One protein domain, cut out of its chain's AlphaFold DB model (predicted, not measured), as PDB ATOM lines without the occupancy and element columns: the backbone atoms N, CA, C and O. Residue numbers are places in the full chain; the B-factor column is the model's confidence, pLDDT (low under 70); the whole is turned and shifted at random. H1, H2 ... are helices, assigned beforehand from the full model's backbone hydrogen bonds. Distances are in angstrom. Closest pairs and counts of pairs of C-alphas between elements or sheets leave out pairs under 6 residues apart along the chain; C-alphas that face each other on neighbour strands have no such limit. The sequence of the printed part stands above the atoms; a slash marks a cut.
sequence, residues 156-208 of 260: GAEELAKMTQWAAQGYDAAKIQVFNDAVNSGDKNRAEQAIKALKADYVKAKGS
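This is residues 156 to 208 of the 260 residues of an uncharacterized protein of Mesorhizobium sp (UniProt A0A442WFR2). Three helices make a triangle: H2 and H3 form a V, joined at its point by residues 184 to 187, and H1 crosses the longest helix, H3, with its last turns coming near H2. The turn at the V's point, residues 184 to 189, sticks out. The printed part has 53 residues with three named helices, in the order H1, H2, H3, and no named strand; the class is all helix. It is compact, with a radius of gyration of the C-alphas of 10.7 A and spans of 32 by 25 by 16 A.

Find C-alpha 157 at (-73.803, 18.573, 10.132); from there H1, residues 157 to 170, runs 19.8 A. After a tight link of 2 residues, H2, residues 173 to 183, covers 15.3 A. A second tight link, of 4 residues, leads to C-alpha 188 at (-83.496, 5.032, 8.619), where H3, residues 188 to 207, begins; it runs 27.9 A to C-alpha 207 at (-55.808, 8.509, 7.689).

Look first at H1 and H2, close but not clearly touching: their closest C-alphas, of Ala 168 and Ile 176, are 7.1 A apart. They run opposite ways at a shallow tilt of 27 degrees. H3 touches H1 with residues 195 to 202 alone; the closest C-alphas of the two, of Met 163 and Tyr 202, are 6.4 A apart. Their lines are only just about perpendicular, at 71 degrees. H3 touches H2 with residues 190 to 195 alone; the closest C-alphas of the two, of Val 183 and Ala 191, are 4.2 A apart. These two run opposite ways at a steep tilt of 46 degrees. In H1, H2 and H3 every O i to N i+4 pair is within hydrogen-bond range.

The two C-alphas farthest apart, of Gly 186 and Ser 208, are 33.4 A apart. The printed part has no cut, and neither link is long. The B-factor column gives a mean pLDDT of the printed part of 82.2; the model's confidence is under 70 at residue 186 and residues 207 to 208.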
ATOM      1  N   GLY A 156     -71.750  15.141  13.024       86.94
ATOM      2  CA  GLY A 156     -72.138  16.545  12.928       86.94
ATOM      3  C   GLY A 156     -72.566  16.942  11.514       86.94
ATOM      4  O   GLY A 156     -72.177  16.309  10.530       86.94
ATOM      5  N   ALA A 157     -73.338  18.028  11.410       81.50
ATOM      6  CA  ALA A 157     -73.803  18.573  10.132       81.50
ATOM      7  C   ALA A 157     -72.644  19.012   9.222       81.50
ATOM      8  O   ALA A 157     -72.631  18.713   8.030       81.50
ATOM      9  N   GLU A 158     -71.625  19.665   9.792       82.75
ATOM     10  CA  GLU A 158     -70.447  20.083   9.026       82.75
ATOM     11  C   GLU A 158     -69.661  18.901   8.465       82.75
ATOM     12  O   GLU A 158     -69.151  18.965   7.346       82.75
ATOM     13  N   GLU A 159     -69.527  17.829   9.247       83.06
ATOM     14  CA  GLU A 159     -68.768  16.665   8.811       83.06
ATOM     15  C   GLU A 159     -69.533  15.921   7.722       83.06
ATOM     16  O   GLU A 159     -68.928  15.540   6.722       83.06
ATOM     17  N   LEU A 160     -70.862  15.802   7.852       85.56
ATOM     18  CA  LEU A 160     -71.704  15.256   6.790       85.56
ATOM     19  C   LEU A 160     -71.497  16.019   5.481       85.56
ATOM     20  O   LEU A 160     -71.197  15.383   4.477       85.56
ATOM     21  N   ALA A 161     -71.571  17.355   5.505       85.75
ATOM     22  CA  ALA A 161     -71.395  18.194   4.318       85.75
ATOM     23  C   ALA A 161     -70.013  18.019   3.661       85.75
ATOM     24  O   ALA A 161     -69.905  17.905   2.439       85.75
ATOM     25  N   LYS A 162     -68.941  17.952   4.463       84.56
ATOM     26  CA  LYS A 162     -67.579  17.704   3.956       84.56
ATOM     27  C   LYS A 162     -67.466  16.320   3.315       84.56
ATOM     28  O   LYS A 162     -66.835  16.174   2.269       84.56
ATOM     29  N   MET A 163     -68.073  15.307   3.930       84.94
ATOM     30  CA  MET A 163     -68.049  13.931   3.440       84.94
ATOM     31  C   MET A 163     -68.856  13.756   2.153       84.94
ATOM     32  O   MET A 163     -68.366  13.112   1.228       84.94
ATOM     33  N   THR A 164     -70.047  14.353   2.044       85.44
ATOM     34  CA  THR A 164     -70.837  14.313   0.802       85.44
ATOM     35  C   THR A 164     -70.150  15.068  -0.326       85.44
ATOM     36  O   THR A 164     -70.138  14.577  -1.452       85.44
ATOM     37  N   GLN A 165     -69.507  16.205  -0.049       85.12
ATOM     38  CA  GLN A 165     -68.712  16.906  -1.060       85.12
ATOM     39  C   GLN A 165     -67.521  16.063  -1.537       85.12
ATOM     40  O   GLN A 165     -67.265  15.980  -2.737       85.12
ATOM     41  N   TRP A 166     -66.813  15.406  -0.614       87.69
ATOM     42  CA  TRP A 166     -65.731  14.485  -0.957       87.69
ATOM     43  C   TRP A 166     -66.226  13.293  -1.788       87.69
ATOM     44  O   TRP A 166     -65.608  12.954  -2.794       87.69
ATOM     45  N   ALA A 167     -67.366  12.700  -1.424       85.56
ATOM     46  CA  ALA A 167     -67.979  11.615  -2.186       85.56
ATOM     47  C   ALA A 167     -68.370  12.060  -3.595       85.56
ATOM     48  O   ALA A 167     -68.053  11.369  -4.555       85.56
ATOM     49  N   ALA A 168     -68.978  13.240  -3.741       82.19
ATOM     50  CA  ALA A 168     -69.354  13.780  -5.046       82.19
ATOM     51  C   ALA A 168     -68.151  13.976  -5.987       82.19
ATOM     52  O   ALA A 168     -68.310  13.936  -7.204       82.19
ATOM     53  N   GLN A 169     -66.953  14.184  -5.435       83.38
ATOM     54  CA  GLN A 169     -65.715  14.355  -6.201       83.38
ATOM     55  C   GLN A 169     -64.926  13.052  -6.390       83.38
ATOM     56  O   GLN A 169     -64.158  12.945  -7.344       83.38
ATOM     57  N   GLY A 170     -65.059  12.093  -5.468       79.88
ATOM     58  CA  GLY A 170     -64.211  10.899  -5.399       79.88
ATOM     59  C   GLY A 170     -64.904   9.573  -5.714       79.88
ATOM     60  O   GLY A 170     -64.213   8.588  -5.973       79.88
ATOM     61  N   TYR A 171     -66.235   9.503  -5.670       84.44
ATOM     62  CA  TYR A 171     -66.985   8.288  -5.986       84.44
ATOM     63  C   TYR A 171     -67.318   8.203  -7.474       84.44
ATOM     64  O   TYR A 171     -67.540   9.210  -8.145       84.44
ATOM     65  N   ASP A 172     -67.389   6.974  -7.982       83.81
ATOM     66  CA  ASP A 172     -67.975   6.715  -9.291       83.81
ATOM     67  C   ASP A 172     -69.511   6.844  -9.254       83.81
ATOM     68  O   ASP A 172     -70.145   6.842  -8.195       83.81
ATOM     69  N   ALA A 173     -70.119   6.954 -10.437       82.38
ATOM     70  CA  ALA A 173     -71.559   7.147 -10.572       82.38
ATOM     71  C   ALA A 173     -72.384   6.008  -9.944       82.38
ATOM     72  O   ALA A 173     -73.443   6.269  -9.375       82.38
ATOM     73  N   ALA A 174     -71.894   4.764  -9.997       81.31
ATOM     74  CA  ALA A 174     -72.588   3.621  -9.410       81.31
ATOM     75  C   ALA A 174     -72.601   3.715  -7.879       81.31
ATOM     76  O   ALA A 174     -73.621   3.468  -7.239       81.31
ATOM     77  N   LYS A 175     -71.490   4.143  -7.277       82.00
ATOM     78  CA  LYS A 175     -71.366   4.318  -5.833       82.00
ATOM     79  C   LYS A 175     -72.157   5.522  -5.318       82.00
ATOM     80  O   LYS A 175     -72.758   5.426  -4.250       82.00
ATOM     81  N   ILE A 176     -72.218   6.617  -6.082       83.94
ATOM     82  CA  ILE A 176     -73.110   7.753  -5.790       83.94
ATOM     83  C   ILE A 176     -74.572   7.299  -5.823       83.94
ATOM     84  O   ILE A 176     -75.331   7.628  -4.913       83.94
ATOM     85  N   GLN A 177     -74.964   6.510  -6.826       83.94
ATOM     86  CA  GLN A 177     -76.326   5.996  -6.922       83.94
ATOM     87  C   GLN A 177     -76.675   5.100  -5.729       83.94
ATOM     88  O   GLN A 177     -77.692   5.327  -5.088       83.94
ATOM     89  N   VAL A 178     -75.809   4.150  -5.361       85.56
ATOM     90  CA  VAL A 178     -76.035   3.275  -4.196       85.56
ATOM     91  C   VAL A 178     -76.188   4.080  -2.904       85.56
ATOM     92  O   VAL A 178     -77.035   3.749  -2.074       85.56
ATOM     93  N   PHE A 179     -75.392   5.137  -2.727       86.75
ATOM     94  CA  PHE A 179     -75.524   6.029  -1.577       86.75
ATOM     95  C   PHE A 179     -76.868   6.768  -1.585       86.75
ATOM     96  O   PHE A 179     -77.576   6.752  -0.581       86.75
ATOM     97  N   ASN A 180     -77.246   7.361  -2.719       85.38
ATOM     98  CA  ASN A 180     -78.513   8.078  -2.860       85.38
ATOM     99  C   ASN A 180     -79.713   7.150  -2.651       85.38
ATOM    100  O   ASN A 180     -80.635   7.508  -1.927       85.38
ATOM    101  N   ASP A 181     -79.685   5.946  -3.220       84.06
ATOM    102  CA  ASP A 181     -80.739   4.945  -3.052       84.06
ATOM    103  C   ASP A 181     -80.862   4.522  -1.586       84.06
ATOM    104  O   ASP A 181     -81.963   4.310  -1.093       84.06
ATOM    105  N   ALA A 182     -79.744   4.415  -0.863       82.56
ATOM    106  CA  ALA A 182     -79.761   4.088   0.556       82.56
ATOM    107  C   ALA A 182     -80.322   5.231   1.415       82.56
ATOM    108  O   ALA A 182     -81.162   4.973   2.275       82.56
ATOM    109  N   VAL A 183     -79.907   6.477   1.169       81.62
ATOM    110  CA  VAL A 183     -80.360   7.653   1.936       81.62
ATOM    111  C   VAL A 183     -81.815   8.022   1.627       81.62
ATOM    112  O   VAL A 183     -82.540   8.428   2.527       81.62
ATOM    113  N   ASN A 184     -82.265   7.824   0.387       78.81
ATOM    114  CA  ASN A 184     -83.631   8.133  -0.048       78.81
ATOM    115  C   ASN A 184     -84.596   6.943   0.080       78.81
ATOM    116  O   ASN A 184     -85.742   7.038  -0.351       78.81
ATOM    117  N   SER A 185     -84.154   5.815   0.643       75.81
ATOM    118  CA  SER A 185     -84.974   4.597   0.733       75.81
ATOM    119  C   SER A 185     -86.156   4.693   1.703       75.81
ATOM    120  O   SER A 185     -86.982   3.788   1.711       75.81
ATOM    121  N   GLY A 186     -86.214   5.728   2.549       69.25
ATOM    122  CA  GLY A 186     -87.157   5.816   3.673       69.25
ATOM    123  C   GLY A 186     -86.736   4.979   4.889       69.25
ATOM    124  O   GLY A 186     -87.117   5.286   6.015       69.25
ATOM    125  N   ASP A 187     -85.846   4.000   4.707       76.12
ATOM    126  CA  ASP A 187     -85.303   3.174   5.782       76.12
ATOM    127  C   ASP A 187     -84.170   3.916   6.508       76.12
ATOM    128  O   ASP A 187     -83.067   4.116   5.987       76.12
ATOM    129  N   LYS A 188     -84.450   4.331   7.748       78.06
ATOM    130  CA  LYS A 188     -83.496   5.032   8.619       78.06
ATOM    131  C   LYS A 188     -82.216   4.227   8.849       78.06
ATOM    132  O   LYS A 188     -81.128   4.796   8.811       78.06
ATOM    133  N   ASN A 189     -82.316   2.918   9.065       80.19
ATOM    134  CA  ASN A 189     -81.156   2.070   9.323       80.19
ATOM    135  C   ASN A 189     -80.279   1.961   8.068       80.19
ATOM    136  O   ASN A 189     -79.053   2.071   8.145       80.19
ATOM    137  N   ARG A 190     -80.901   1.829   6.892       80.44
ATOM    138  CA  ARG A 190     -80.189   1.802   5.609       80.44
ATOM    139  C   ARG A 190     -79.460   3.116   5.322       80.44
ATOM    140  O   ARG A 190     -78.290   3.084   4.929       80.44
ATOM    141  N   ALA A 191     -80.100   4.256   5.564       80.81
ATOM    142  CA  ALA A 191     -79.459   5.559   5.413       80.81
ATOM    143  C   ALA A 191     -78.332   5.779   6.426       80.81
ATOM    144  O   ALA A 191     -77.239   6.206   6.052       80.81
ATOM    145  N   GLU A 192     -78.547   5.430   7.696       84.19
ATOM    146  CA  GLU A 192     -77.507   5.519   8.721       84.19
ATOM    147  C   GLU A 192     -76.284   4.669   8.375       84.19
ATOM    148  O   GLU A 192     -75.150   5.124   8.538       84.19
ATOM    149  N   GLN A 193     -76.486   3.441   7.892       85.00
ATOM    150  CA  GLN A 193     -75.395   2.569   7.462       85.00
ATOM    151  C   GLN A 193     -74.631   3.161   6.277       85.00
ATOM    152  O   GLN A 193     -73.400   3.149   6.286       85.00
ATOM    153  N   ALA A 194     -75.329   3.735   5.294       87.69
ATOM    154  CA  ALA A 194     -74.694   4.404   4.162       87.69
ATOM    155  C   ALA A 194     -73.863   5.621   4.598       87.69
ATOM    156  O   ALA A 194     -72.728   5.789   4.149       87.69
ATOM    157  N   ILE A 195     -74.374   6.430   5.529       86.69
ATOM    158  CA  ILE A 195     -73.653   7.579   6.092       86.69
ATOM    159  C   ILE A 195     -72.435   7.122   6.910       86.69
ATOM    160  O   ILE A 195     -71.351   7.695   6.779       86.69
ATOM    161  N   LYS A 196     -72.566   6.059   7.714       86.62
ATOM    162  CA  LYS A 196     -71.445   5.453   8.456       86.62
ATOM    163  C   LYS A 196     -70.379   4.897   7.503       86.62
ATOM    164  O   LYS A 196     -69.190   5.090   7.753       86.62
ATOM    165  N   ALA A 197     -70.780   4.261   6.403       87.94
ATOM    166  CA  ALA A 197     -69.868   3.760   5.376       87.94
ATOM    167  C   ALA A 197     -69.127   4.902   4.664       87.94
ATOM    168  O   ALA A 197     -67.905   4.850   4.529       87.94
ATOM    169  N   LEU A 198     -69.842   5.971   4.297       88.12
ATOM    170  CA  LEU A 198     -69.252   7.187   3.741       88.12
ATOM    171  C   LEU A 198     -68.203   7.780   4.693       88.12
ATOM    172  O   LEU A 198     -67.090   8.111   4.282       88.12
ATOM    173  N   LYS A 199     -68.527   7.858   5.986       86.12
ATOM    174  CA  LYS A 199     -67.595   8.318   7.015       86.12
ATOM    175  C   LYS A 199     -66.365   7.431   7.133       86.12
ATOM    176  O   LYS A 199     -65.253   7.949   7.215       86.12
ATOM    177  N   ALA A 200     -66.540   6.113   7.127       87.50
ATOM    178  CA  ALA A 200     -65.427   5.170   7.185       87.50
ATOM    179  C   ALA A 200     -64.484   5.340   5.986       87.50
ATOM    180  O   ALA A 200     -63.268   5.408   6.162       87.50
ATOM    181  N   ASP A 201     -65.040   5.481   4.785       86.38
ATOM    182  CA  ASP A 201     -64.285   5.732   3.561       86.38
ATOM    183  C   ASP A 201     -63.526   7.064   3.611       86.38
ATOM    184  O   ASP A 201     -62.341   7.118   3.275       86.38
ATOM    185  N   TYR A 202     -64.174   8.121   4.095       86.12
ATOM    186  CA  TYR A 202     -63.567   9.439   4.245       86.12
ATOM    187  C   TYR A 202     -62.428   9.453   5.274       86.12
ATOM    188  O   TYR A 202     -61.346   9.984   5.010       86.12
ATOM    189  N   VAL A 203     -62.624   8.816   6.434       84.81
ATOM    190  CA  VAL A 203     -61.581   8.668   7.463       84.81
ATOM    191  C   VAL A 203     -60.433   7.806   6.946       84.81
ATOM    192  O   VAL A 203     -59.273   8.156   7.151       84.81
ATOM    193  N   LYS A 204     -60.721   6.717   6.226       83.38
ATOM    194  CA  LYS A 204     -59.704   5.866   5.597       83.38
ATOM    195  C   LYS A 204     -58.876   6.641   4.571       83.38
ATOM    196  O   LYS A 204     -57.655   6.491   4.547       83.38
ATOM    197  N   ALA A 205     -59.517   7.488   3.768       81.19
ATOM    198  CA  ALA A 205     -58.846   8.344   2.795       81.19
ATOM    199  C   ALA A 205     -57.980   9.429   3.459       81.19
ATOM    200  O   ALA A 205     -56.893   9.716   2.967       81.19
ATOM    201  N   LYS A 206     -58.421   9.994   4.593       74.12
ATOM    202  CA  LYS A 206     -57.656  10.982   5.377       74.12
ATOM    203  C   LYS A 206     -56.527  10.383   6.221       74.12
ATOM    204  O   LYS A 206     -55.512  11.038   6.428       74.12
ATOM    205  N   GLY A 207     -56.722   9.178   6.756       61.53
ATOM    206  CA  GLY A 207     -55.808   8.509   7.689       61.53
ATOM    207  C   GLY A 207     -54.738   7.644   7.021       61.53
ATOM    208  O   GLY A 207     -53.792   7.225   7.684       61.53
ATOM    209  N   SER A 208     -54.852   7.372   5.720       50.28
ATOM    210  CA  SER A 208     -53.770   6.773   4.938       50.28
ATOM    211  C   SER A 208     -52.928   7.862   4.272       50.28
ATOM    212  O   SER A 208     -53.478   8.614   3.466       50.28
TER     213      SER A 208